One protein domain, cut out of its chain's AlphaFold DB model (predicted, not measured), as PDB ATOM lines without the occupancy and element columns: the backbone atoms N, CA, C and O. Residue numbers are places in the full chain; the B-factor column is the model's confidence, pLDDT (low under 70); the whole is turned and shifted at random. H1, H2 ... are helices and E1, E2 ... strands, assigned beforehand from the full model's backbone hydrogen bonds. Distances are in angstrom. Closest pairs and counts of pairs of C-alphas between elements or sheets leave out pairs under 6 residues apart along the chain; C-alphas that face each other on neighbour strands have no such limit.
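This is residues 9 to 176 of the 674 residues of the protein "Helicase-like protein" of Allonocardiopsis opalescens (UniProt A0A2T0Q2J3). A small sheet of four parallel strands is the core of three layers, with H1 and H2 over one face and H5 and H7 over the other. H6 packs on residues 131 to 132 of H7 and H8 on residues 132 to 138 of H7, at one end of the domain; H3 packs on H5 toward the opposite end. The printed part has 168 residues with eight named helices and four named strands, in the order H1 E1 H2 H3 E2 H4 H5 E3 H6 H7 E4 H8, mixed in class. The sheet's order is E2 E1 E3 E4. The whole is compact, with a radius of gyration of the C-alphas of 15.3 A, and rounded, spanning 47 by 36 by 29 A.

Begin with H1, residues 9 to 17, then E1, residues 23 to 27, an inner strand with edge strand E2, residues 84 to 87, and inner strand E3, residues 109 to 114, as neighbours; edge strand E4, residues 154 to 157, is E3's other neighbour. Within hydrogen-bond range are N 85 and O 24, 3.0 A, N 113 and O 25, 2.7 A, and N 112 and O 154, 2.8 A. H1 is on the sheet at a height of 8.9 A; its closest C-alphas to E3 are Ala 12 and Val 113, 6.6 A. H2, residues 31 to 48, is on the same face, with the C-alphas of Ala 34 and Ile 86 closest to E2, 5.9 A. H3, residues 67 to 78, only grazes the sheet; its residues 74 to 78 alone touch H5, residues 97 to 105, closest at C-alphas 78 and 103, 6.6 A. On the face opposite H1, the hub H7, residues 130 to 147, is over E3 at a height of 9.8 A. H7 touches H5 at a shallow tilt of 29 degrees, the same way, closest at C-alphas 104 and 145, 4.8 A. Its residues 130 to 137 touch H4, residues 89 to 93, closest at C-alphas 130 and 89, 5.6 A. H8, residues 164 to 174, touches H7 at C-alphas 174 and 135, 5.6 A, and H6, residues 119 to 122, at C-alphas 166 and 121, 5.9 A. Every O i to N i+4 pair is within hydrogen-bond range in H1, H2, H3, H4, H5 and H8; H7 has 12 of 14, and H6 is too short for one.

Find C-alpha 9 at (-8.581, 21.152, -46.704), where H1 begins. H2 is 25.9 A long, H7 25.3 A and E3 14.5 A. H8 ends at C-alpha 174, (-7.582, 2.961, -38.632).

The C-alphas of Arg 51 and Phe 165 are farthest apart, 46.6 A. The printed part has no cut; the link H2 to H3, residues 49 to 66, is long. Confidence is under 70 at residues 122 to 129.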
ATOM      1  N   THR A   9      -7.173  20.791 -46.920       82.25
ATOM      2  CA  THR A   9      -8.581  21.152 -46.704       82.25
ATOM      3  C   THR A   9      -9.434  20.846 -47.940       82.25
ATOM      4  O   THR A   9     -10.579  20.422 -47.823       82.25
ATOM      5  N   GLU A  10      -8.861  20.998 -49.126       86.31
ATOM      6  CA  GLU A  10      -9.481  20.795 -50.428       86.31
ATOM      7  C   GLU A  10      -9.770  19.310 -50.660       86.31
ATOM      8  O   GLU A  10     -10.840  18.962 -51.151       86.31
ATOM      9  N   VAL A  11      -8.886  18.417 -50.204       86.88
ATOM     10  CA  VAL A  11      -9.154  16.967 -50.213       86.88
ATOM     11  C   VAL A  11     -10.374  16.628 -49.344       86.88
ATOM     12  O   VAL A  11     -11.202  15.804 -49.738       86.88
ATOM     13  N   ALA A  12     -10.530  17.285 -48.187       84.69
ATOM     14  CA  ALA A  12     -11.702  17.101 -47.329       84.69
ATOM     15  C   ALA A  12     -12.996  17.630 -47.981       84.69
ATOM     16  O   ALA A  12     -14.038  16.984 -47.873       84.69
ATOM     17  N   LEU A  13     -12.928  18.758 -48.700       85.12
ATOM     18  CA  LEU A  13     -14.052  19.293 -49.484       85.12
ATOM     19  C   LEU A  13     -14.475  18.350 -50.608       85.12
ATOM     20  O   LEU A  13     -15.664  18.085 -50.763       85.12
ATOM     21  N   CYS A  14     -13.514  17.787 -51.344       87.56
ATOM     22  CA  CYS A  14     -13.803  16.816 -52.395       87.56
ATOM     23  C   CYS A  14     -14.601  15.624 -51.858       87.56
ATOM     24  O   CYS A  14     -15.511  15.157 -52.536       87.56
ATOM     25  N   LEU A  15     -14.300  15.154 -50.641       88.12
ATOM     26  CA  LEU A  15     -15.058  14.085 -49.986       88.12
ATOM     27  C   LEU A  15     -16.486  14.521 -49.617       88.12
ATOM     28  O   LEU A  15     -17.429  13.754 -49.820       88.12
ATOM     29  N   ALA A  16     -16.657  15.751 -49.124       85.75
ATOM     30  CA  ALA A  16     -17.974  16.310 -48.819       85.75
ATOM     31  C   ALA A  16     -18.870  16.419 -50.057       85.75
ATOM     32  O   ALA A  16     -20.045  16.050 -49.996       85.75
ATOM     33  N   ASP A  17     -18.302  16.824 -51.189       84.88
ATOM     34  CA  ASP A  17     -19.041  17.048 -52.431       84.88
ATOM     35  C   ASP A  17     -19.363  15.747 -53.202       84.88
ATOM     36  O   ASP A  17     -20.148  15.779 -54.153       84.88
ATOM     37  N   GLN A  18     -18.850  14.578 -52.778       80.69
ATOM     38  CA  GLN A  18     -19.132  13.293 -53.446       80.69
ATOM     39  C   GLN A  18     -20.615  12.897 -53.425       80.69
ATOM     40  O   GLN A  18     -21.086  12.239 -54.354       80.69
ATOM     41  N   ARG A  19     -21.365  13.242 -52.368       80.12
ATOM     42  CA  ARG A  19     -22.789  12.884 -52.235       80.12
ATOM     43  C   ARG A  19     -23.583  13.994 -51.560       80.12
ATOM     44  O   ARG A  19     -23.288  14.387 -50.436       80.12
ATOM     45  N   ARG A  20     -24.670  14.422 -52.209       76.75
ATOM     46  CA  ARG A  20     -25.493  15.563 -51.767       76.75
ATOM     47  C   ARG A  20     -26.323  15.326 -50.500       76.75
ATOM     48  O   ARG A  20     -26.621  16.291 -49.812       76.75
ATOM     49  N   ASN A  21     -26.697  14.078 -50.206       84.44
ATOM     50  CA  ASN A  21     -27.632  13.741 -49.120       84.44
ATOM     51  C   ASN A  21     -26.947  13.081 -47.909       84.44
ATOM     52  O   ASN A  21     -27.575  12.308 -47.183       84.44
ATOM     53  N   GLY A  22     -25.657  13.349 -47.710       88.25
ATOM     54  CA  GLY A  22     -24.890  12.808 -46.597       88.25
ATOM     55  C   GLY A  22     -23.941  13.832 -45.994       88.25
ATOM     56  O   GLY A  22     -23.702  14.895 -46.563       88.25
ATOM     57  N   VAL A  23     -23.424  13.497 -44.817       93.31
ATOM     58  CA  VAL A  23     -22.516  14.321 -44.031       93.31
ATOM     59  C   VAL A  23     -21.094  13.779 -44.111       93.31
ATOM     60  O   VAL A  23     -20.859  12.575 -43.978       93.31
ATOM     61  N   THR A  24     -20.131  14.678 -44.289       94.75
ATOM     62  CA  THR A  24     -18.716  14.410 -44.015       94.75
ATOM     63  C   THR A  24     -18.355  14.922 -42.632       94.75
ATOM     64  O   THR A  24     -18.578  16.086 -42.295       94.75
ATOM     65  N   LEU A  25     -17.815  14.028 -41.815       95.06
ATOM     66  CA  LEU A  25     -17.420  14.302 -40.441       95.06
ATOM     67  C   LEU A  25     -15.984  14.822 -40.462       95.06
ATOM     68  O   LEU A  25     -15.109  14.120 -40.955       95.06
ATOM     69  N   VAL A  26     -15.738  16.027 -39.953       94.94
ATOM     70  CA  VAL A  26     -14.404  16.643 -39.900       94.94
ATOM     71  C   VAL A  26     -14.009  16.830 -38.441       94.94
ATOM     72  O   VAL A  26     -14.586  17.638 -37.718       94.94
ATOM     73  N   ILE A  27     -13.036  16.049 -37.994       93.38
ATOM     74  CA  ILE A  27     -12.598  16.011 -36.609       93.38
ATOM     75  C   ILE A  27     -11.343  16.860 -36.472       93.38
ATOM     76  O   ILE A  27     -10.352  16.630 -37.165       93.38
ATOM     77  N   VAL A  28     -11.393  17.829 -35.558       90.25
ATOM     78  CA  VAL A  28     -10.320  18.801 -35.320       90.25
ATOM     79  C   VAL A  28      -9.951  18.870 -33.834       90.25
ATOM     80  O   VAL A  28     -10.820  18.719 -32.971       90.25
ATOM     81  N   PRO A  29      -8.677  19.127 -33.485       81.19
ATOM     82  CA  PRO A  29      -8.227  19.132 -32.090       81.19
ATOM     83  C   PRO A  29      -8.656  20.370 -31.299       81.19
ATOM     84  O   PRO A  29      -8.716  20.332 -30.064       81.19
ATOM     85  N   THR A  30      -8.920  21.486 -31.981       80.69
ATOM     86  CA  THR A  30      -9.175  22.775 -31.336       80.69
ATOM     87  C   THR A  30     -10.393  23.476 -31.921       80.69
ATOM     88  O   THR A  30     -10.699  23.374 -33.107       80.69
ATOM     89  N   VAL A  31     -11.061  24.256 -31.069       79.88
ATOM     90  CA  VAL A  31     -12.188  25.118 -31.451       79.88
ATOM     91  C   VAL A  31     -11.766  26.158 -32.500       79.88
ATOM     92  O   VAL A  31     -12.532  26.467 -33.406       79.88
ATOM     93  N   ALA A  32     -10.524  26.650 -32.428       75.50
ATOM     94  CA  ALA A  32      -9.980  27.584 -33.414       75.50
ATOM     95  C   ALA A  32      -9.931  26.975 -34.826       75.50
ATOM     96  O   ALA A  32     -10.380  27.617 -35.773       75.50
ATOM     97  N   LEU A  33      -9.471  25.722 -34.962       80.50
ATOM     98  CA  LEU A  33      -9.526  25.007 -36.242       80.50
ATOM     99  C   LEU A  33     -10.964  24.763 -36.684       80.50
ATOM    100  O   LEU A  33     -11.260  24.920 -37.863       80.50
ATOM    101  N   ALA A  34     -11.869  24.433 -35.756       87.31
ATOM    102  CA  ALA A  34     -13.272  24.204 -36.095       87.31
ATOM    103  C   ALA A  34     -13.901  25.423 -36.787       87.31
ATOM    104  O   ALA A  34     -14.507  25.289 -37.850       87.31
ATOM    105  N   TYR A  35     -13.697  26.617 -36.226       85.00
ATOM    106  CA  TYR A  35     -14.177  27.861 -36.831       85.00
ATOM    107  C   TYR A  35     -13.417  28.241 -38.107       85.00
ATOM    108  O   TYR A  35     -14.002  28.844 -39.008       85.00
ATOM    109  N   ASP A  36     -12.133  27.886 -38.222       81.19
ATOM    110  CA  ASP A  36     -11.370  28.111 -39.450       81.19
ATOM    111  C   ASP A  36     -11.909  27.283 -40.623       81.19
ATOM    112  O   ASP A  36     -12.223  27.835 -41.682       81.19
ATOM    113  N   PHE A  37     -12.119  25.983 -40.404       86.56
ATOM    114  CA  PHE A  37     -12.766  25.098 -41.368       86.56
ATOM    115  C   PHE A  37     -14.183  25.568 -41.704       86.56
ATOM    116  O   PHE A  37     -14.539  25.615 -42.881       86.56
ATOM    117  N   GLU A  38     -14.980  25.968 -40.706       89.81
ATOM    118  CA  GLU A  38     -16.339  26.464 -40.946       89.81
ATOM    119  C   GLU A  38     -16.328  27.682 -41.870       89.81
ATOM    120  O   GLU A  38     -17.111  27.728 -42.818       89.81
ATOM    121  N   ARG A  39     -15.417  28.636 -41.640       85.31
ATOM    122  CA  ARG A  39     -15.259  29.815 -42.498       85.31
ATOM    123  C   ARG A  39     -14.913  29.415 -43.934       85.31
ATOM    124  O   ARG A  39     -15.613  29.825 -44.856       85.31
ATOM    125  N   ARG A  40     -13.890  28.572 -44.125       83.50
ATOM    126  CA  ARG A  40     -13.444  28.121 -45.458       83.50
ATOM    127  C   ARG A  40     -14.551  27.390 -46.219       83.50
ATOM    128  O   ARG A  40     -14.775  27.654 -47.398       83.50
ATOM    129  N   PHE A  41     -15.264  26.489 -45.549       87.44
ATOM    130  CA  PHE A  41     -16.337  25.708 -46.163       87.44
ATOM    131  C   PHE A  41     -17.573  26.556 -46.459       87.44
ATOM    132  O   PHE A  41     -18.195  26.391 -47.507       87.44
ATOM    133  N   ARG A  42     -17.914  27.504 -45.579       87.69
ATOM    134  CA  ARG A  42     -18.983  28.475 -45.823       87.69
ATOM    135  C   ARG A  42     -18.708  29.290 -47.083       87.69
ATOM    136  O   ARG A  42     -19.598  29.399 -47.926       87.69
ATOM    137  N   ASP A  43     -17.487  29.794 -47.240       83.00
ATOM    138  CA  ASP A  43     -17.084  30.551 -48.426       83.00
ATOM    139  C   ASP A  43     -17.137  29.690 -49.699       83.00
ATOM    140  O   ASP A  43     -17.611  30.154 -50.738       83.00
ATOM    141  N   HIS A  44     -16.712  28.423 -49.626       84.06
ATOM    142  CA  HIS A  44     -16.810  27.462 -50.736       84.06
ATOM    143  C   HIS A  44     -18.258  27.257 -51.200       84.06
ATOM    144  O   HIS A  44     -18.575  27.498 -52.367       84.06
ATOM    145  N   TYR A  45     -19.161  26.886 -50.287       83.00
ATOM    146  CA  TYR A  45     -20.566  26.632 -50.629       83.00
ATOM    147  C   TYR A  45     -21.298  27.892 -51.102       83.00
ATOM    148  O   TYR A  45     -22.114  27.820 -52.025       83.00
ATOM    149  N   ALA A  46     -20.978  29.054 -50.526       83.19
ATOM    150  CA  ALA A  46     -21.521  30.341 -50.951       83.19
ATOM    151  C   ALA A  46     -21.131  30.693 -52.397       83.19
ATOM    152  O   ALA A  46     -21.963  31.182 -53.164       83.19
ATOM    153  N   ARG A  47     -19.877  30.421 -52.789       83.25
ATOM    154  CA  ARG A  47     -19.392  30.649 -54.161       83.25
ATOM    155  C   ARG A  47     -20.061  29.719 -55.169       83.25
ATOM    156  O   ARG A  47     -20.384  30.161 -56.268       83.25
ATOM    157  N   GLN A  48     -20.284  28.457 -54.805       79.38
ATOM    158  CA  GLN A  48     -20.901  27.477 -55.701       79.38
ATOM    159  C   GLN A  48     -22.412  27.674 -55.878       79.38
ATOM    160  O   GLN A  48     -22.951  27.361 -56.940       79.38
ATOM    161  N   ASN A  49     -23.119  28.192 -54.868       77.06
ATOM    162  CA  ASN A  49     -24.562  28.393 -54.948       77.06
ATOM    163  C   ASN A  49     -25.004  29.676 -54.233       77.06
ATOM    164  O   ASN A  49     -25.192  29.696 -53.020       77.06
ATOM    165  N   ARG A  50     -25.307  30.717 -55.019       75.38
ATOM    166  CA  ARG A  50     -25.772  32.026 -54.520       75.38
ATOM    167  C   ARG A  50     -27.078  31.978 -53.713       75.38
ATOM    168  O   ARG A  50     -27.413  32.962 -53.065       75.38
ATOM    169  N   ARG A  51     -27.840  30.875 -53.762       75.81
ATOM    170  CA  ARG A  51     -29.056  30.684 -52.947       75.81
ATOM    171  C   ARG A  51     -28.755  30.197 -51.528       75.81
ATOM    172  O   ARG A  51     -29.654  30.206 -50.690       75.81
ATOM    173  N   VAL A  52     -27.533  29.739 -51.260       75.25
ATOM    174  CA  VAL A  52     -27.094  29.369 -49.914       75.25
ATOM    175  C   VAL A  52     -26.749  30.652 -49.176       75.25
ATOM    176  O   VAL A  52     -25.782  31.323 -49.522       75.25
ATOM    177  N   ASP A  53     -27.537  30.989 -48.157       75.62
ATOM    178  CA  ASP A  53     -27.182  32.060 -47.230       75.62
ATOM    179  C   ASP A  53     -26.002  31.590 -46.357       75.62
ATOM    180  O   ASP A  53     -26.186  30.694 -45.519       75.62
ATOM    181  N   PRO A  54     -24.802  32.184 -46.506       75.94
ATOM    182  CA  PRO A  54     -23.625  31.785 -45.744       75.94
ATOM    183  C   PRO A  54     -23.862  31.915 -44.237       75.94
ATOM    184  O   PRO A  54     -23.383  31.092 -43.461       75.94
ATOM    185  N   LYS A  55     -24.648  32.914 -43.807       76.56
ATOM    186  CA  LYS A  55     -24.911  33.191 -42.388       76.56
ATOM    187  C   LYS A  55     -25.775  32.121 -41.723       76.56
ATOM    188  O   LYS A  55     -25.741  32.001 -40.506       76.56
ATOM    189  N   ARG A  56     -26.523  31.336 -42.506       78.56
ATOM    190  CA  ARG A  56     -27.358  30.221 -42.022       78.56
ATOM    191  C   ARG A  56     -26.636  28.870 -42.078       78.56
ATOM    192  O   ARG A  56     -27.143  27.867 -41.555       78.56
ATOM    193  N   LEU A  57     -25.459  28.823 -42.708       82.31
ATOM    194  CA  LEU A  57     -24.650  27.618 -42.829       82.31
ATOM    195  C   LEU A  57     -23.727  27.472 -41.614       82.31
ATOM    196  O   LEU A  57     -22.595  27.963 -41.579       82.31
ATOM    197  N   HIS A  58     -24.258  26.778 -40.612       90.25
ATOM    198  CA  HIS A  58     -23.521  26.344 -39.431       90.25
ATOM    199  C   HIS A  58     -23.007  24.921 -39.636       90.25
ATOM    200  O   HIS A  58     -23.794  24.004 -39.902       90.25
ATOM    201  N   LEU A  59     -21.696  24.751 -39.544       92.44
ATOM    202  CA  LEU A  59     -20.993  23.491 -39.776       92.44
ATOM    203  C   LEU A  59     -20.220  23.048 -38.531       92.44
ATOM    204  O   LEU A  59     -20.000  21.850 -38.372       92.44
ATOM    205  N   ALA A  60     -19.829  23.982 -37.656       93.25
ATOM    206  CA  ALA A  60     -19.066  23.683 -36.451       93.25
ATOM    207  C   ALA A  60     -19.966  23.372 -35.245       93.25
ATOM    208  O   ALA A  60     -20.839  24.157 -34.880       93.25
ATOM    209  N   TRP A  61     -19.700  22.238 -34.600       93.44
ATOM    210  CA  TRP A  61     -20.240  21.846 -33.305       93.44
ATOM    211  C   TRP A  61     -19.135  21.947 -32.253       93.44
ATOM    212  O   TRP A  61     -18.148  21.209 -32.281       93.44
ATOM    213  N   THR A  62     -19.289  22.878 -31.319       89.31
ATOM    214  CA  THR A  62     -18.310  23.201 -30.276       89.31
ATOM    215  C   THR A  62     -19.000  23.326 -28.911       89.31
ATOM    216  O   THR A  62     -20.226  23.211 -28.782       89.31
ATOM    217  N   ALA A  63     -18.206  23.545 -27.859       81.44
ATOM    218  CA  ALA A  63     -18.736  23.796 -26.520       81.44
ATOM    219  C   ALA A  63     -19.636  25.049 -26.475       81.44
ATOM    220  O   ALA A  63     -20.645  25.033 -25.775       81.44
ATOM    221  N   ASP A  64     -19.322  26.064 -27.287       82.25
ATOM    222  CA  ASP A  64     -20.025  27.355 -27.335       82.25
ATOM    223  C   ASP A  64     -21.263  27.348 -28.254       82.25
ATOM    224  O   ASP A  64     -21.960  28.356 -28.376       82.25
ATOM    225  N   THR A  65     -21.550  26.238 -28.943       86.25
ATOM    226  CA  THR A  65     -22.745  26.110 -29.789       86.25
ATOM    227  C   THR A  65     -24.011  26.112 -28.926       86.25
ATOM    228  O   THR A  65     -24.138  25.274 -28.033       86.25
ATOM    229  N   SER A  66     -24.959  27.015 -29.213       90.12
ATOM    230  CA  SER A  66     -26.234  27.094 -28.485       90.12
ATOM    231  C   SER A  66     -27.091  25.841 -28.686       90.12
ATOM    232  O   SER A  66     -26.955  25.138 -29.694       90.12
ATOM    233  N   GLU A  67     -27.995  25.553 -27.749       88.81
ATOM    234  CA  GLU A  67     -28.815  24.340 -27.822       88.81
ATOM    235  C   GLU A  67     -29.812  24.386 -28.990       88.81
ATOM    236  O   GLU A  67     -30.019  23.380 -29.666       88.81
ATOM    237  N   GLU A  68     -30.342  25.564 -29.327       91.31
ATOM    238  CA  GLU A  68     -31.213  25.746 -30.494       91.31
ATOM    239  C   GLU A  68     -30.474  25.399 -31.792       91.31
ATOM    240  O   GLU A  68     -31.021  24.756 -32.695       91.31
ATOM    241  N   LEU A  69     -29.204  25.805 -31.887       91.12
ATOM    242  CA  LEU A  69     -28.374  25.500 -33.041       91.12
ATOM    243  C   LEU A  69     -28.008  24.012 -33.091       91.12
ATOM    244  O   LEU A  69     -28.045  23.412 -34.168       91.12
ATOM    245  N   ARG A  70     -27.717  23.396 -31.942       92.12
ATOM    246  CA  ARG A  70     -27.485  21.949 -31.835       92.12
ATOM    247  C   ARG A  70     -28.691  21.152 -32.321       92.12
ATOM    248  O   ARG A  70     -28.521  20.278 -33.169       92.12
ATOM    249  N   GLU A  71     -29.899  21.485 -31.874       91.44
ATOM    250  CA  GLU A  71     -31.138  20.842 -32.335       91.44
ATOM    251  C   GLU A  71     -31.357  21.013 -33.843       91.44
ATOM    252  O   GLU A  71     -31.629  20.046 -34.560       91.44
ATOM    253  N   SER A  72     -31.132  22.222 -34.364       92.75
ATOM    254  CA  SER A  72     -31.184  22.485 -35.806       92.75
ATOM    255  C   SER A  72     -30.194  21.611 -36.591       92.75
ATOM    256  O   SER A  72     -30.560  20.992 -37.595       92.75
ATOM    257  N   MET A  73     -28.949  21.482 -36.118       93.38
ATOM    258  CA  MET A  73     -27.941  20.615 -36.736       93.38
ATOM    259  C   MET A  73     -28.334  19.135 -36.662       93.38
ATOM    260  O   MET A  73     -28.226  18.439 -37.675       93.38
ATOM    261  N   ARG A  74     -28.848  18.656 -35.517       92.88
ATOM    262  CA  ARG A  74     -29.362  17.283 -35.352       92.88
ATOM    263  C   ARG A  74     -30.470  16.985 -36.365       92.88
ATOM    264  O   ARG A  74     -30.430  15.957 -37.041       92.88
ATOM    265  N   LEU A  75     -31.420  17.905 -36.540       92.38
ATOM    266  CA  LEU A  75     -32.497  17.772 -37.520       92.38
ATOM    267  C   LEU A  75     -31.965  17.732 -38.960       92.38
ATOM    268  O   LEU A  75     -32.370  16.871 -39.743       92.38
ATOM    269  N   ARG A  76     -31.031  18.624 -39.320       92.12
ATOM    270  CA  ARG A  76     -30.422  18.636 -40.664       92.12
ATOM    271  C   ARG A  76     -29.626  17.364 -40.950       92.12
ATOM    272  O   ARG A  76     -29.689  16.876 -42.076       92.12
ATOM    273  N   LEU A  77     -28.934  16.807 -39.955       92.12
ATOM    274  CA  LEU A  77     -28.244  15.516 -40.058       92.12
ATOM    275  C   LEU A  77     -29.234  14.385 -40.367       92.12
ATOM    276  O   LEU A  77     -29.055  13.676 -41.356       92.12
ATOM    277  N   ARG A  78     -30.330  14.275 -39.600       90.50
ATOM    278  CA  ARG A  78     -31.382  13.267 -39.842       90.50
ATOM    279  C   ARG A  78     -32.041  13.413 -41.214       90.50
ATOM    280  O   ARG A  78     -32.377  12.421 -41.850       90.50
ATOM    281  N   GLN A  79     -32.210  14.644 -41.690       90.75
ATOM    282  CA  GLN A  79     -32.807  14.932 -42.998       90.75
ATOM    283  C   GLN A  79     -31.821  14.804 -44.173       90.75
ATOM    284  O   GLN A  79     -32.240  14.975 -45.315       90.75
ATOM    285  N   GLY A  80     -30.530  14.544 -43.928       89.38
ATOM    286  CA  GLY A  80     -29.501  14.516 -44.978       89.38
ATOM    287  C   GLY A  80     -29.206  15.887 -45.601       89.38
ATOM    288  O   GLY A  80     -28.747  15.961 -46.733       89.38
ATOM    289  N   LYS A  81     -29.497  16.981 -44.885       89.81
ATOM    290  CA  LYS A  81     -29.279  18.376 -45.317       89.81
ATOM    291  C   LYS A  81     -28.026  19.013 -44.710       89.81
ATOM    292  O   LYS A  81     -27.755  20.182 -44.973       89.81
ATOM    293  N   GLN A  82     -27.301  18.288 -43.859       91.56
ATOM    294  CA  GLN A  82     -26.039  18.738 -43.275       91.56
ATOM    295  C   GLN A  82     -24.874  18.152 -44.093       91.56
ATOM    296  O   GLN A  82     -24.593  16.969 -43.936       91.56
ATOM    297  N   PRO A  83     -24.188  18.937 -44.945       89.62
ATOM    298  CA  PRO A  83     -23.129  18.404 -45.810       89.62
ATOM    299  C   PRO A  83     -21.834  18.106 -45.043       89.62
ATOM    300  O   PRO A  83     -21.115  17.158 -45.351       89.62
ATOM    301  N   ILE A  84     -21.536  18.907 -44.017       93.06
ATOM    302  CA  ILE A  84     -20.321  18.798 -43.208       93.06
ATOM    303  C   ILE A  84     -20.670  18.998 -41.734       93.06
ATOM    304  O   ILE A  84     -21.472  19.873 -41.404       93.06
ATOM    305  N   LEU A  85     -20.045  18.220 -40.854       94.81
ATOM    306  CA  LEU A  85     -20.064  18.424 -39.408       94.81
ATOM    307  C   LEU A  85     -18.626  18.499 -38.893       94.81
ATOM    308  O   LEU A  85     -17.921  17.492 -38.892       94.81
ATOM    309  N   ILE A  86     -18.200  19.688 -38.466       95.06
ATOM    310  CA  ILE A  86     -16.872  19.936 -37.902       95.06
ATOM    311  C   ILE A  86     -16.975  19.890 -36.385       95.06
ATOM    312  O   ILE A  86     -17.785  20.613 -35.812       95.06
ATOM    313  N   THR A  87     -16.184  19.062 -35.713       93.50
ATOM    314  CA  THR A  87     -16.337  18.881 -34.266       93.50
ATOM    315  C   THR A  87     -15.087  18.299 -33.609       93.50
ATOM    316  O   THR A  87     -14.158  17.847 -34.275       93.50
ATOM    317  N   SER A  88     -15.064  18.308 -32.279       89.56
ATOM    318  CA  SER A  88     -14.008  17.696 -31.479       89.56
ATOM    319  C   SER A  88     -14.199  16.174 -31.305       89.56
ATOM    320  O   SER A  88     -15.335  15.683 -31.409       89.56
ATOM    321  N   PRO A  89     -13.127  15.413 -30.998       84.44
ATOM    322  CA  PRO A  89     -13.209  13.978 -30.704       84.44
ATOM    323  C   PRO A  89     -14.177  13.627 -29.563       84.44
ATOM    324  O   PRO A  89     -14.907  12.637 -29.625       84.44
ATOM    325  N   GLU A  90     -14.217  14.464 -28.530       81.94
ATOM    326  CA  GLU A  90     -15.028  14.270 -27.328       81.94
ATOM    327  C   GLU A  90     -16.527  14.348 -27.660       81.94
ATOM    328  O   GLU A  90     -17.323  13.524 -27.211       81.94
ATOM    329  N   SER A  91     -16.924  15.294 -28.515       86.31
ATOM    330  CA  SER A  91     -18.323  15.439 -28.941       86.31
ATOM    331  C   SER A  91     -18.780  14.277 -29.833       86.31
ATOM    332  O   SER A  91     -19.909  13.804 -29.695       86.31
ATOM    333  N   MET A  92     -17.897  13.784 -30.710       85.06
ATOM    334  CA  MET A  92     -18.157  12.641 -31.603       85.06
ATOM    335  C   MET A  92     -18.430  11.347 -30.843       85.06
ATOM    336  O   MET A  92     -19.308  10.568 -31.207       85.06
ATOM    337  N   THR A  93     -17.643  11.120 -29.797       75.25
ATOM    338  CA  THR A  93     -17.649   9.883 -29.011       75.25
ATOM    339  C   THR A  93     -18.725   9.882 -27.930       75.25
ATOM    340  O   THR A  93     -19.098   8.813 -27.458       75.25
ATOM    341  N   ARG A  94     -19.269  11.059 -27.588       78.62
ATOM    342  CA  ARG A  94     -20.320  11.242 -26.580       78.62
ATOM    343  C   ARG A  94     -21.628  11.715 -27.224       78.62
ATOM    344  O   ARG A  94     -22.396  10.908 -27.738       78.62
ATOM    345  N   ALA A  95     -21.865  13.028 -27.244       81.38
ATOM    346  CA  ALA A  95     -23.158  13.635 -27.574       81.38
ATOM    347  C   ALA A  95     -23.690  13.314 -28.984       81.38
ATOM    348  O   ALA A  95     -24.902  13.315 -29.194       81.38
ATOM    349  N   LEU A  96     -22.808  13.066 -29.957       87.50
ATOM    350  CA  LEU A  96     -23.191  12.818 -31.351       87.50
ATOM    351  C   LEU A  96     -23.248  11.331 -31.719       87.50
ATOM    352  O   LEU A  96     -23.810  10.993 -32.757       87.50
ATOM    353  N   ARG A  97     -22.713  10.430 -30.887       86.88
ATOM    354  CA  ARG A  97     -22.490   9.019 -31.241       86.88
ATOM    355  C   ARG A  97     -23.746   8.318 -31.762       86.88
ATOM    356  O   ARG A  97     -23.719   7.777 -32.865       86.88
ATOM    357  N   LEU A  98     -24.850   8.360 -31.012       86.25
ATOM    358  CA  LEU A  98     -26.101   7.683 -31.390       86.25
ATOM    359  C   LEU A  98     -26.670   8.210 -32.714       86.25
ATOM    360  O   LEU A  98     -27.050   7.433 -33.585       86.25
ATOM    361  N   LEU A  99     -26.655   9.532 -32.894       90.06
ATOM    362  CA  LEU A  99     -27.108  10.176 -34.126       90.06
ATOM    363  C   LEU A  99     -26.251   9.767 -35.331       90.06
ATOM    364  O   LEU A  99     -26.769   9.559 -36.426       90.06
ATOM    365  N   LEU A 100     -24.937   9.632 -35.142       92.50
ATOM    366  CA  LEU A 100     -24.028   9.191 -36.198       92.50
ATOM    367  C   LEU A 100     -24.235   7.718 -36.558       92.50
ATOM    368  O   LEU A 100     -24.168   7.373 -37.734       92.50
ATOM    369  N   MET A 101     -24.545   6.864 -35.579       91.56
ATOM    370  CA  MET A 101     -24.909   5.464 -35.826       91.56
ATOM    371  C   MET A 101     -26.225   5.347 -36.613       91.56
ATOM    372  O   MET A 101     -26.313   4.541 -37.540       91.56
ATOM    373  N   GLU A 102     -27.225   6.180 -36.303       91.75
ATOM    374  CA  GLU A 102     -28.474   6.297 -37.075       91.75
ATOM    375  C   GLU A 102     -28.197   6.768 -38.517       91.75
ATOM    376  O   GLU A 102     -28.677   6.181 -39.493       91.75
ATOM    377  N   ALA A 103     -27.360   7.797 -38.676       92.81
ATOM    378  CA  ALA A 103     -26.963   8.310 -39.983       92.81
ATOM    379  C   ALA A 103     -26.185   7.267 -40.808       92.81
ATOM    380  O   ALA A 103     -26.425   7.135 -42.008       92.81
ATOM    381  N   ALA A 104     -25.303   6.484 -40.181       92.56
ATOM    382  CA  ALA A 104     -24.584   5.395 -40.841       92.56
ATOM    383  C   ALA A 104     -25.543   4.297 -41.322       92.56
ATOM    384  O   ALA A 104     -25.469   3.880 -42.477       92.56
ATOM    385  N   GLY A 105     -26.498   3.897 -40.475       92.94
ATOM    386  CA  GLY A 105     -27.520   2.904 -40.820       92.94
ATOM    387  C   GLY A 105     -28.505   3.350 -41.905       92.94
ATOM    388  O   GLY A 105     -29.214   2.514 -42.444       92.94
ATOM    389  N   THR A 106     -28.541   4.644 -42.238       92.50
ATOM    390  CA  THR A 106     -29.362   5.207 -43.326       92.50
ATOM    391  C   THR A 106     -28.532   5.656 -44.533       92.50
ATOM    392  O   THR A 106     -29.047   6.328 -45.426       92.50
ATOM    393  N   GLY A 107     -27.234   5.328 -44.561       90.94
ATOM    394  CA  GLY A 107     -26.340   5.630 -45.682       90.94
ATOM    395  C   GLY A 107     -25.986   7.112 -45.822       90.94
ATOM    396  O   GLY A 107     -25.525   7.537 -46.881       90.94
ATOM    397  N   ARG A 108     -26.195   7.906 -44.765       92.25
ATOM    398  CA  ARG A 108     -25.990   9.362 -44.753       92.25
ATOM    399  C   ARG A 108     -24.597   9.788 -44.300       92.25
ATOM    400  O   ARG A 108     -24.361  10.981 -44.182       92.25
ATOM    401  N   ILE A 109     -23.671   8.867 -44.041       93.69
ATOM    402  CA  ILE A 109     -22.270   9.215 -43.770       93.69
ATOM    403  C   ILE A 109     -21.472   9.081 -45.071       93.69
ATOM    404  O   ILE A 109     -21.308   7.978 -45.588       93.69
ATOM    405  N   ASN A 110     -20.959  10.198 -45.586       92.12
ATOM    406  CA  ASN A 110     -20.095  10.209 -46.771       92.12
ATOM    407  C   ASN A 110     -18.679   9.763 -46.409       92.12
ATOM    408  O   ASN A 110     -18.069   8.940 -47.094       92.12
ATOM    409  N   GLY A 111     -18.167  10.291 -45.300       92.81
ATOM    410  CA  GLY A 111     -16.826   9.982 -44.859       92.81
ATOM    411  C   GLY A 111     -16.425  10.652 -43.557       92.81
ATOM    412  O   GLY A 111     -17.191  11.382 -42.926       92.81
ATOM    413  N   PHE A 112     -15.199  10.343 -43.160       92.69
ATOM    414  CA  PHE A 112     -14.601  10.656 -41.877       92.69
ATOM    415  C   PHE A 112     -13.217  11.259 -42.113       92.69
ATOM    416  O   PHE A 112     -12.326  10.586 -42.619       92.69
ATOM    417  N   VAL A 113     -13.031  12.523 -41.763       94.75
ATOM    418  CA  VAL A 113     -11.784  13.268 -41.932       94.75
ATOM    419  C   VAL A 113     -11.223  13.572 -40.557       94.75
ATOM    420  O   VAL A 113     -11.865  14.258 -39.770       94.75
ATOM    421  N   LEU A 114     -10.021  13.085 -40.274       93.00
ATOM    422  CA  LEU A 114      -9.269  13.448 -39.083       93.00
ATOM    423  C   LEU A 114      -8.134  14.385 -39.479       93.00
ATOM    424  O   LEU A 114      -7.189  13.955 -40.144       93.00
ATOM    425  N   ASP A 115      -8.243  15.649 -39.081       90.19
ATOM    426  CA  ASP A 115      -7.168  16.621 -39.255       90.19
ATOM    427  C   ASP A 115      -6.160  16.540 -38.102       90.19
ATOM    428  O   ASP A 115      -6.500  16.124 -36.991       90.19
ATOM    429  N   GLU A 116      -4.911  16.910 -38.378       86.56
ATOM    430  CA  GLU A 116      -3.775  16.760 -37.459       86.56
ATOM    431  C   GLU A 116      -3.658  15.341 -36.875       86.56
ATOM    432  O   GLU A 116      -3.489  15.132 -35.672       86.56
ATOM    433  N   ALA A 117      -3.735  14.328 -37.746       89.88
ATOM    434  CA  ALA A 117      -3.768  12.915 -37.364       89.88
ATOM    435  C   ALA A 117      -2.566  12.462 -36.508       89.88
ATOM    436  O   ALA A 117      -2.678  11.480 -35.774       89.88
ATOM    437  N   HIS A 118      -1.442  13.190 -36.530       84.38
ATOM    438  CA  HIS A 118      -0.300  12.946 -35.640       84.38
ATOM    439  C   HIS A 118      -0.683  13.022 -34.145       84.38
ATOM    440  O   HIS A 118      -0.082  12.346 -33.305       84.38
ATOM    441  N   LEU A 119      -1.735  13.771 -33.797       81.75
ATOM    442  CA  LEU A 119      -2.236  13.892 -32.427       81.75
ATOM    443  C   LEU A 119      -2.873  12.612 -31.885       81.75
ATOM    444  O   LEU A 119      -2.924  12.436 -30.668       81.75
ATOM    445  N   VAL A 120      -3.302  11.678 -32.739       82.50
ATOM    446  CA  VAL A 120      -3.774  10.362 -32.270       82.50
ATOM    447  C   VAL A 120      -2.684   9.647 -31.481       82.50
ATOM    448  O   VAL A 120      -2.953   9.027 -30.450       82.50
ATOM    449  N   THR A 121      -1.446   9.777 -31.941       74.62
ATOM    450  CA  THR A 121      -0.286   9.172 -31.298       74.62
ATOM    451  C   THR A 121       0.275  10.082 -30.212       74.62
ATOM    452  O   THR A 121       0.521   9.594 -29.112       74.62
ATOM    453  N   GLN A 122       0.424  11.387 -30.472       68.75
ATOM    454  CA  GLN A 122       1.039  12.320 -29.518       68.75
ATOM    455  C   GLN A 122       0.135  12.637 -28.314       68.75
ATOM    456  O   GLN A 122       0.597  12.665 -27.177       68.75
ATOM    457  N   TRP A 123      -1.159  12.882 -28.540       63.19
ATOM    458  CA  TRP A 123      -2.111  13.281 -27.494       63.19
ATOM    459  C   TRP A 123      -2.994  12.133 -27.020       63.19
ATOM    460  O   TRP A 123      -3.361  12.104 -25.844       63.19
ATOM    461  N   GLY A 124      -3.295  11.163 -27.890       52.69
ATOM    462  CA  GLY A 124      -4.124  10.001 -27.555       52.69
ATOM    463  C   GLY A 124      -3.553   9.082 -26.469       52.69
ATOM    464  O   GLY A 124      -4.286   8.247 -25.940       52.69
ATOM    465  N   ARG A 125      -2.266   9.234 -26.125       56.78
ATOM    466  CA  ARG A 125      -1.582   8.452 -25.082       56.78
ATOM    467  C   ARG A 125      -1.746   9.044 -23.679       56.78
ATOM    468  O   ARG A 125      -2.109   8.307 -22.769       56.78
ATOM    469  N   ASP A 126      -1.572  10.363 -23.539       49.28
ATOM    470  CA  ASP A 126      -1.392  11.009 -22.225       49.28
ATOM    471  C   ASP A 126      -2.313  12.221 -21.966       49.28
ATOM    472  O   ASP A 126      -2.441  12.654 -20.819       49.28
ATOM    473  N   PHE A 127      -2.935  12.806 -23.001       50.97
ATOM    474  CA  PHE A 127      -3.618  14.106 -22.894       50.97
ATOM    475  C   PHE A 127      -5.108  14.057 -23.269       50.97
ATOM    476  O   PHE A 127      -5.942  14.563 -22.511       50.97
ATOM    477  N   ARG A 128      -5.447  13.426 -24.404       61.28
ATOM    478  CA  ARG A 128      -6.811  13.311 -24.960       61.28
ATOM    479  C   ARG A 128      -7.081  11.911 -25.525       61.28
ATOM    480  O   ARG A 128      -6.949  11.707 -26.737       61.28
ATOM    481  N   PRO A 129      -7.422  10.930 -24.670       66.06
ATOM    482  CA  PRO A 129      -7.644   9.542 -25.085       66.06
ATOM    483  C   PRO A 129      -8.755   9.380 -26.133       66.06
ATOM    484  O   PRO A 129      -8.754   8.394 -26.871       66.06
ATOM    485  N   GLU A 130      -9.657  10.356 -26.260       71.69
ATOM    486  CA  GLU A 130     -10.756  10.365 -27.226       71.69
ATOM    487  C   GLU A 130     -10.277  10.263 -28.677       71.69
ATOM    488  O   GLU A 130     -10.966   9.693 -29.515       71.69
ATOM    489  N   PHE A 131      -9.061  10.720 -28.994       73.25
ATOM    490  CA  PHE A 131      -8.495  10.526 -30.330       73.25
ATOM    491  C   PHE A 131      -8.327   9.052 -30.717       73.25
ATOM    492  O   PHE A 131      -8.395   8.719 -31.899       73.25
ATOM    493  N   ARG A 132      -8.112   8.159 -29.744       73.50
ATOM    494  CA  ARG A 132      -8.006   6.718 -30.002       73.50
ATOM    495  C   ARG A 132      -9.376   6.057 -30.100       73.50
ATOM    496  O   ARG A 132      -9.550   5.193 -30.952       73.50
ATOM    497  N   THR A 133     -10.357   6.498 -29.311       76.19
ATOM    498  CA  THR A 133     -11.732   5.966 -29.382       76.19
ATOM    499  C   THR A 133     -12.434   6.334 -30.695       76.19
ATOM    500  O   THR A 133     -13.355   5.639 -31.122       76.19
ATOM    501  N   LEU A 134     -11.956   7.364 -31.408       85.75
ATOM    502  CA  LEU A 134     -12.375   7.649 -32.786       85.75
ATOM    503  C   LEU A 134     -12.149   6.477 -33.742       85.75
ATOM    504  O   LEU A 134     -12.945   6.291 -34.660       85.75
ATOM    505  N   ALA A 135     -11.087   5.693 -33.547       86.12
ATOM    506  CA  ALA A 135     -10.828   4.519 -34.373       86.12
ATOM    507  C   ALA A 135     -11.936   3.469 -34.203       86.12
ATOM    508  O   ALA A 135     -12.399   2.884 -35.183       86.12
ATOM    509  N   ASP A 136     -12.406   3.288 -32.970       81.81
ATOM    510  CA  ASP A 136     -13.493   2.369 -32.638       81.81
ATOM    511  C   ASP A 136     -14.817   2.872 -33.217       81.81
ATOM    512  O   ASP A 136     -15.493   2.138 -33.937       81.81
ATOM    513  N   LEU A 137     -15.131   4.158 -33.010       86.69
ATOM    514  CA  LEU A 137     -16.307   4.795 -33.604       86.69
ATOM    515  C   LEU A 137     -16.298   4.658 -35.130       86.69
ATOM    516  O   LEU A 137     -17.312   4.292 -35.716       86.69
ATOM    517  N   ARG A 138     -15.158   4.896 -35.788       92.00
ATOM    518  CA  ARG A 138     -15.023   4.707 -37.238       92.00
ATOM    519  C   ARG A 138     -15.364   3.273 -37.640       92.00
ATOM    520  O   ARG A 138     -16.084   3.086 -38.618       92.00
ATOM    521  N   ARG A 139     -14.876   2.263 -36.910       90.12
ATOM    522  CA  ARG A 139     -15.199   0.853 -37.195       90.12
ATOM    523  C   ARG A 139     -16.683   0.556 -36.996       90.12
ATOM    524  O   ARG A 139     -17.260  -0.124 -37.839       90.12
ATOM    525  N   ASP A 140     -17.303   1.091 -35.947       89.25
ATOM    526  CA  ASP A 140     -18.739   0.933 -35.694       89.25
ATOM    527  C   ASP A 140     -19.589   1.550 -36.809       89.25
ATOM    528  O   ASP A 140     -20.511   0.904 -37.306       89.25
ATOM    529  N   LEU A 141     -19.254   2.771 -37.237       91.44
ATOM    530  CA  LEU A 141     -19.953   3.470 -38.317       91.44
ATOM    531  C   LEU A 141     -19.839   2.707 -39.637       91.44
ATOM    532  O   LEU A 141     -20.830   2.542 -40.345       91.44
ATOM    533  N   VAL A 142     -18.640   2.209 -39.954       92.44
ATOM    534  CA  VAL A 142     -18.416   1.393 -41.150       92.44
ATOM    535  C   VAL A 142     -19.219   0.103 -41.081       92.44
ATOM    536  O   VAL A 142     -19.950  -0.185 -42.024       92.44
ATOM    537  N   ARG A 143     -19.132  -0.633 -39.966       91.31
ATOM    538  CA  ARG A 143     -19.868  -1.884 -39.758       91.31
ATOM    539  C   ARG A 143     -21.370  -1.663 -39.930       91.31
ATOM    540  O   ARG A 143     -21.991  -2.334 -40.748       91.31
ATOM    541  N   LYS A 144     -21.926  -0.657 -39.248       92.25
ATOM    542  CA  LYS A 144     -23.353  -0.326 -39.305       92.25
ATOM    543  C   LYS A 144     -23.819   0.034 -40.716       92.25
ATOM    544  O   LYS A 144     -24.885  -0.415 -41.127       92.25
ATOM    545  N   ALA A 145     -23.033   0.821 -41.453       92.56
ATOM    546  CA  ALA A 145     -23.341   1.161 -42.841       92.56
ATOM    547  C   ALA A 145     -23.334  -0.087 -43.736       92.56
ATOM    548  O   ALA A 145     -24.278  -0.300 -44.494       92.56
ATOM    549  N   THR A 146     -22.317  -0.944 -43.606       92.12
ATOM    550  CA  THR A 146     -22.202  -2.167 -44.415       92.12
ATOM    551  C   THR A 146     -23.289  -3.196 -44.102       92.12
ATOM    552  O   THR A 146     -23.851  -3.772 -45.028       92.12
ATOM    553  N   GLU A 147     -23.645  -3.387 -42.827       92.75
ATOM    554  CA  GLU A 147     -24.733  -4.284 -42.399       92.75
ATOM    555  C   GLU A 147     -26.099  -3.823 -42.927       92.75
ATOM    556  O   GLU A 147     -26.953  -4.646 -43.241       92.75
ATOM    557  N   ALA A 148     -26.293  -2.509 -43.067       93.12
ATOM    558  CA  ALA A 148     -27.494  -1.915 -43.648       93.12
ATOM    559  C   ALA A 148     -27.493  -1.893 -45.193       93.12
ATOM    560  O   ALA A 148     -28.413  -1.347 -45.799       93.12
ATOM    561  N   GLY A 149     -26.475  -2.460 -45.852       94.06
ATOM    562  CA  GLY A 149     -26.369  -2.491 -47.316       94.06
ATOM    563  C   GLY A 149     -25.932  -1.165 -47.948       94.06
ATOM    564  O   GLY A 149     -26.122  -0.954 -49.146       94.06
ATOM    565  N   HIS A 150     -25.347  -0.257 -47.165       92.44
ATOM    566  CA  HIS A 150     -24.841   1.025 -47.646       92.44
ATOM    567  C   HIS A 150     -23.324   0.995 -47.895       92.44
ATOM    568  O   HIS A 150     -22.596   0.213 -47.277       92.44
ATOM    569  N   PRO A 151     -22.805   1.867 -48.781       87.88
ATOM    570  CA  PRO A 151     -21.369   1.960 -49.019       87.88
ATOM    571  C   PRO A 151     -20.598   2.358 -47.756       87.88
ATOM    572  O   PRO A 151     -21.033   3.233 -47.009       87.88
ATOM    573  N   SER A 152     -19.416   1.767 -47.576       88.81
ATOM    574  CA  SER A 152     -18.520   2.103 -46.468       88.81
ATOM    575  C   SER A 152     -18.071   3.575 -46.535       88.81
ATOM    576  O   SER A 152     -17.640   4.021 -47.604       88.81
ATOM    577  N   PRO A 153     -18.137   4.332 -45.424       91.38
ATOM    578  CA  PRO A 153     -17.592   5.684 -45.360       91.38
ATOM    579  C   PRO A 153     -16.078   5.723 -45.600       91.38
ATOM    580  O   PRO A 153     -15.309   5.004 -44.952       91.38
ATOM    581  N   VAL A 154     -15.630   6.627 -46.475       91.31
ATOM    582  CA  VAL A 154     -14.195   6.854 -46.712       91.31
ATOM    583  C   VAL A 154     -13.574   7.527 -45.489       91.31
ATOM    584  O   VAL A 154     -14.163   8.434 -44.910       91.31
ATOM    585  N   THR A 155     -12.380   7.094 -45.083       94.19
ATOM    586  CA  THR A 155     -11.633   7.691 -43.966       94.19
ATOM    587  C   THR A 155     -10.373   8.384 -44.480       94.19
ATOM    588  O   THR A 155      -9.545   7.746 -45.123       94.19
ATOM    589  N   LEU A 156     -10.219   9.677 -44.189       94.69
ATOM    590  CA  LEU A 156      -9.042  10.482 -44.509       94.69
ATOM    591  C   LEU A 156      -8.313  10.869 -43.222       94.69
ATOM    592  O   LEU A 156      -8.897  11.484 -42.334       94.69
ATOM    593  N   LEU A 157      -7.026  10.538 -43.146       94.25
ATOM    594  CA  LEU A 157      -6.134  10.959 -42.067       94.25
ATOM    595  C   LEU A 157      -5.168  12.004 -42.628       94.25
ATOM    596  O   LEU A 157      -4.326  11.696 -43.477       94.25
ATOM    597  N   LEU A 158      -5.312  13.251 -42.190       92.25
ATOM    598  CA  LEU A 158      -4.566  14.387 -42.715       92.25
ATOM    599  C   LEU A 158      -3.518  14.835 -41.693       92.25
ATOM    600  O   LEU A 158      -3.811  15.025 -40.520       92.25
ATOM    601  N   SER A 159      -2.272  14.987 -42.138       89.12
ATOM    602  CA  SER A 159      -1.189  15.578 -41.346       89.12
ATOM    603  C   SER A 159      -0.127  16.152 -42.281       89.12
ATOM    604  O   SER A 159       0.020  15.687 -43.422       89.12
ATOM    605  N   ALA A 160       0.598  17.165 -41.805       83.44
ATOM    606  CA  ALA A 160       1.790  17.674 -42.478       83.44
ATOM    607  C   ALA A 160       3.001  16.767 -42.265       83.44
ATOM    608  O   ALA A 160       3.755  16.508 -43.197       83.44
ATOM    609  N   THR A 161       3.146  16.252 -41.051       75.50
ATOM    610  CA  THR A 161       4.298  15.470 -40.616       75.50
ATOM    611  C   THR A 161       3.808  14.232 -39.869       75.50
ATOM    612  O   THR A 161       2.870  14.298 -39.074       75.50
ATOM    613  N   LEU A 162       4.378  13.071 -40.190       88.31
ATOM    614  CA  LEU A 162       4.175  11.804 -39.481       88.31
ATOM    615  C   LEU A 162       5.500  11.056 -39.543       88.31
ATOM    616  O   LEU A 162       6.033  10.848 -40.635       88.31
ATOM    617  N   GLY A 163       6.033  10.687 -38.384       88.88
ATOM    618  CA  GLY A 163       7.168   9.786 -38.304       88.88
ATOM    619  C   GLY A 163       6.746   8.337 -38.565       88.88
ATOM    620  O   GLY A 163       5.551   8.022 -38.672       88.88
ATOM    621  N   PRO A 164       7.720   7.419 -38.665       90.19
ATOM    622  CA  PRO A 164       7.441   6.002 -38.894       90.19
ATOM    623  C   PRO A 164       6.577   5.391 -37.782       90.19
ATOM    624  O   PRO A 164       5.707   4.555 -38.033       90.19
ATOM    625  N   PHE A 165       6.769   5.860 -36.551       85.56
ATOM    626  CA  PHE A 165       6.002   5.413 -35.402       85.56
ATOM    627  C   PHE A 165       4.524   5.805 -35.495       85.56
ATOM    628  O   PHE A 165       3.653   4.951 -35.325       85.56
ATOM    629  N   GLU A 166       4.238   7.073 -35.804       88.50
ATOM    630  CA  GLU A 166       2.875   7.576 -35.981       88.50
ATOM    631  C   GLU A 166       2.174   6.855 -37.136       88.50
ATOM    632  O   GLU A 166       1.009   6.484 -37.009       88.50
ATOM    633  N   LEU A 167       2.877   6.595 -38.244       92.31
ATOM    634  CA  LEU A 167       2.336   5.843 -39.380       92.31
ATOM    635  C   LEU A 167       1.921   4.421 -38.992       92.31
ATOM    636  O   LEU A 167       0.813   3.990 -39.326       92.31
ATOM    637  N   GLY A 168       2.778   3.700 -38.265       90.50
ATOM    638  CA  GLY A 168       2.460   2.363 -37.768       90.50
ATOM    639  C   GLY A 168       1.287   2.363 -36.781       90.50
ATOM    640  O   GLY A 168       0.404   1.507 -36.863       90.50
ATOM    641  N   ASP A 169       1.238   3.343 -35.873       86.81
ATOM    642  CA  ASP A 169       0.163   3.478 -34.881       86.81
ATOM    643  C   ASP A 169      -1.186   3.804 -35.545       86.81
ATOM    644  O   ASP A 169      -2.195   3.150 -35.268       86.81
ATOM    645  N   LEU A 170      -1.203   4.750 -36.489       91.75
ATOM    646  CA  LEU A 170      -2.392   5.098 -37.268       91.75
ATOM    647  C   LEU A 170      -2.881   3.925 -38.121       91.75
ATOM    648  O   LEU A 170      -4.087   3.673 -38.151       91.75
ATOM    649  N   HIS A 171      -1.981   3.177 -38.767       92.62
ATOM    650  CA  HIS A 171      -2.355   1.975 -39.513       92.62
ATOM    651  C   HIS A 171      -2.993   0.921 -38.603       92.62
ATOM    652  O   HIS A 171      -4.033   0.359 -38.935       92.62
ATOM    653  N   ARG A 172      -2.420   0.682 -37.419       88.19
ATOM    654  CA  ARG A 172      -2.981  -0.255 -36.437       88.19
ATOM    655  C   ARG A 172      -4.395   0.141 -35.999       88.19
ATOM    656  O   ARG A 172      -5.243  -0.728 -35.827       88.19
ATOM    657  N   LEU A 173      -4.644   1.435 -35.799       86.50
ATOM    658  CA  LEU A 173      -5.926   1.942 -35.303       86.50
ATOM    659  C   LEU A 173      -6.995   2.032 -36.406       86.50
ATOM    660  O   LEU A 173      -8.123   1.576 -36.213       86.50
ATOM    661  N   PHE A 174      -6.643   2.596 -37.563       91.38
ATOM    662  CA  PHE A 174      -7.582   2.961 -38.632       91.38
ATOM    663  C   PHE A 174      -7.461   2.105 -39.897       91.38
ATOM    664  O   PHE A 174      -8.287   2.242 -40.797       91.38
ATOM    665  N   GLY A 175      -6.467   1.221 -39.986       90.06
ATOM    666  CA  GLY A 175      -6.188   0.449 -41.198       90.06
ATOM    667  C   GLY A 175      -7.233  -0.614 -41.530       90.06
ATOM    668  O   GLY A 175      -7.264  -1.089 -42.663       90.06
ATOM    669  N   GLN A 176      -8.096  -0.975 -40.571       88.38
ATOM    670  CA  GLN A 176      -9.141  -1.986 -40.743       88.38
ATOM    671  C   GLN A 176     -10.554  -1.452 -40.440       88.38
ATOM    672  O   GLN A 176     -10.729  -0.685 -39.486       88.38
TER     673      GLN A 176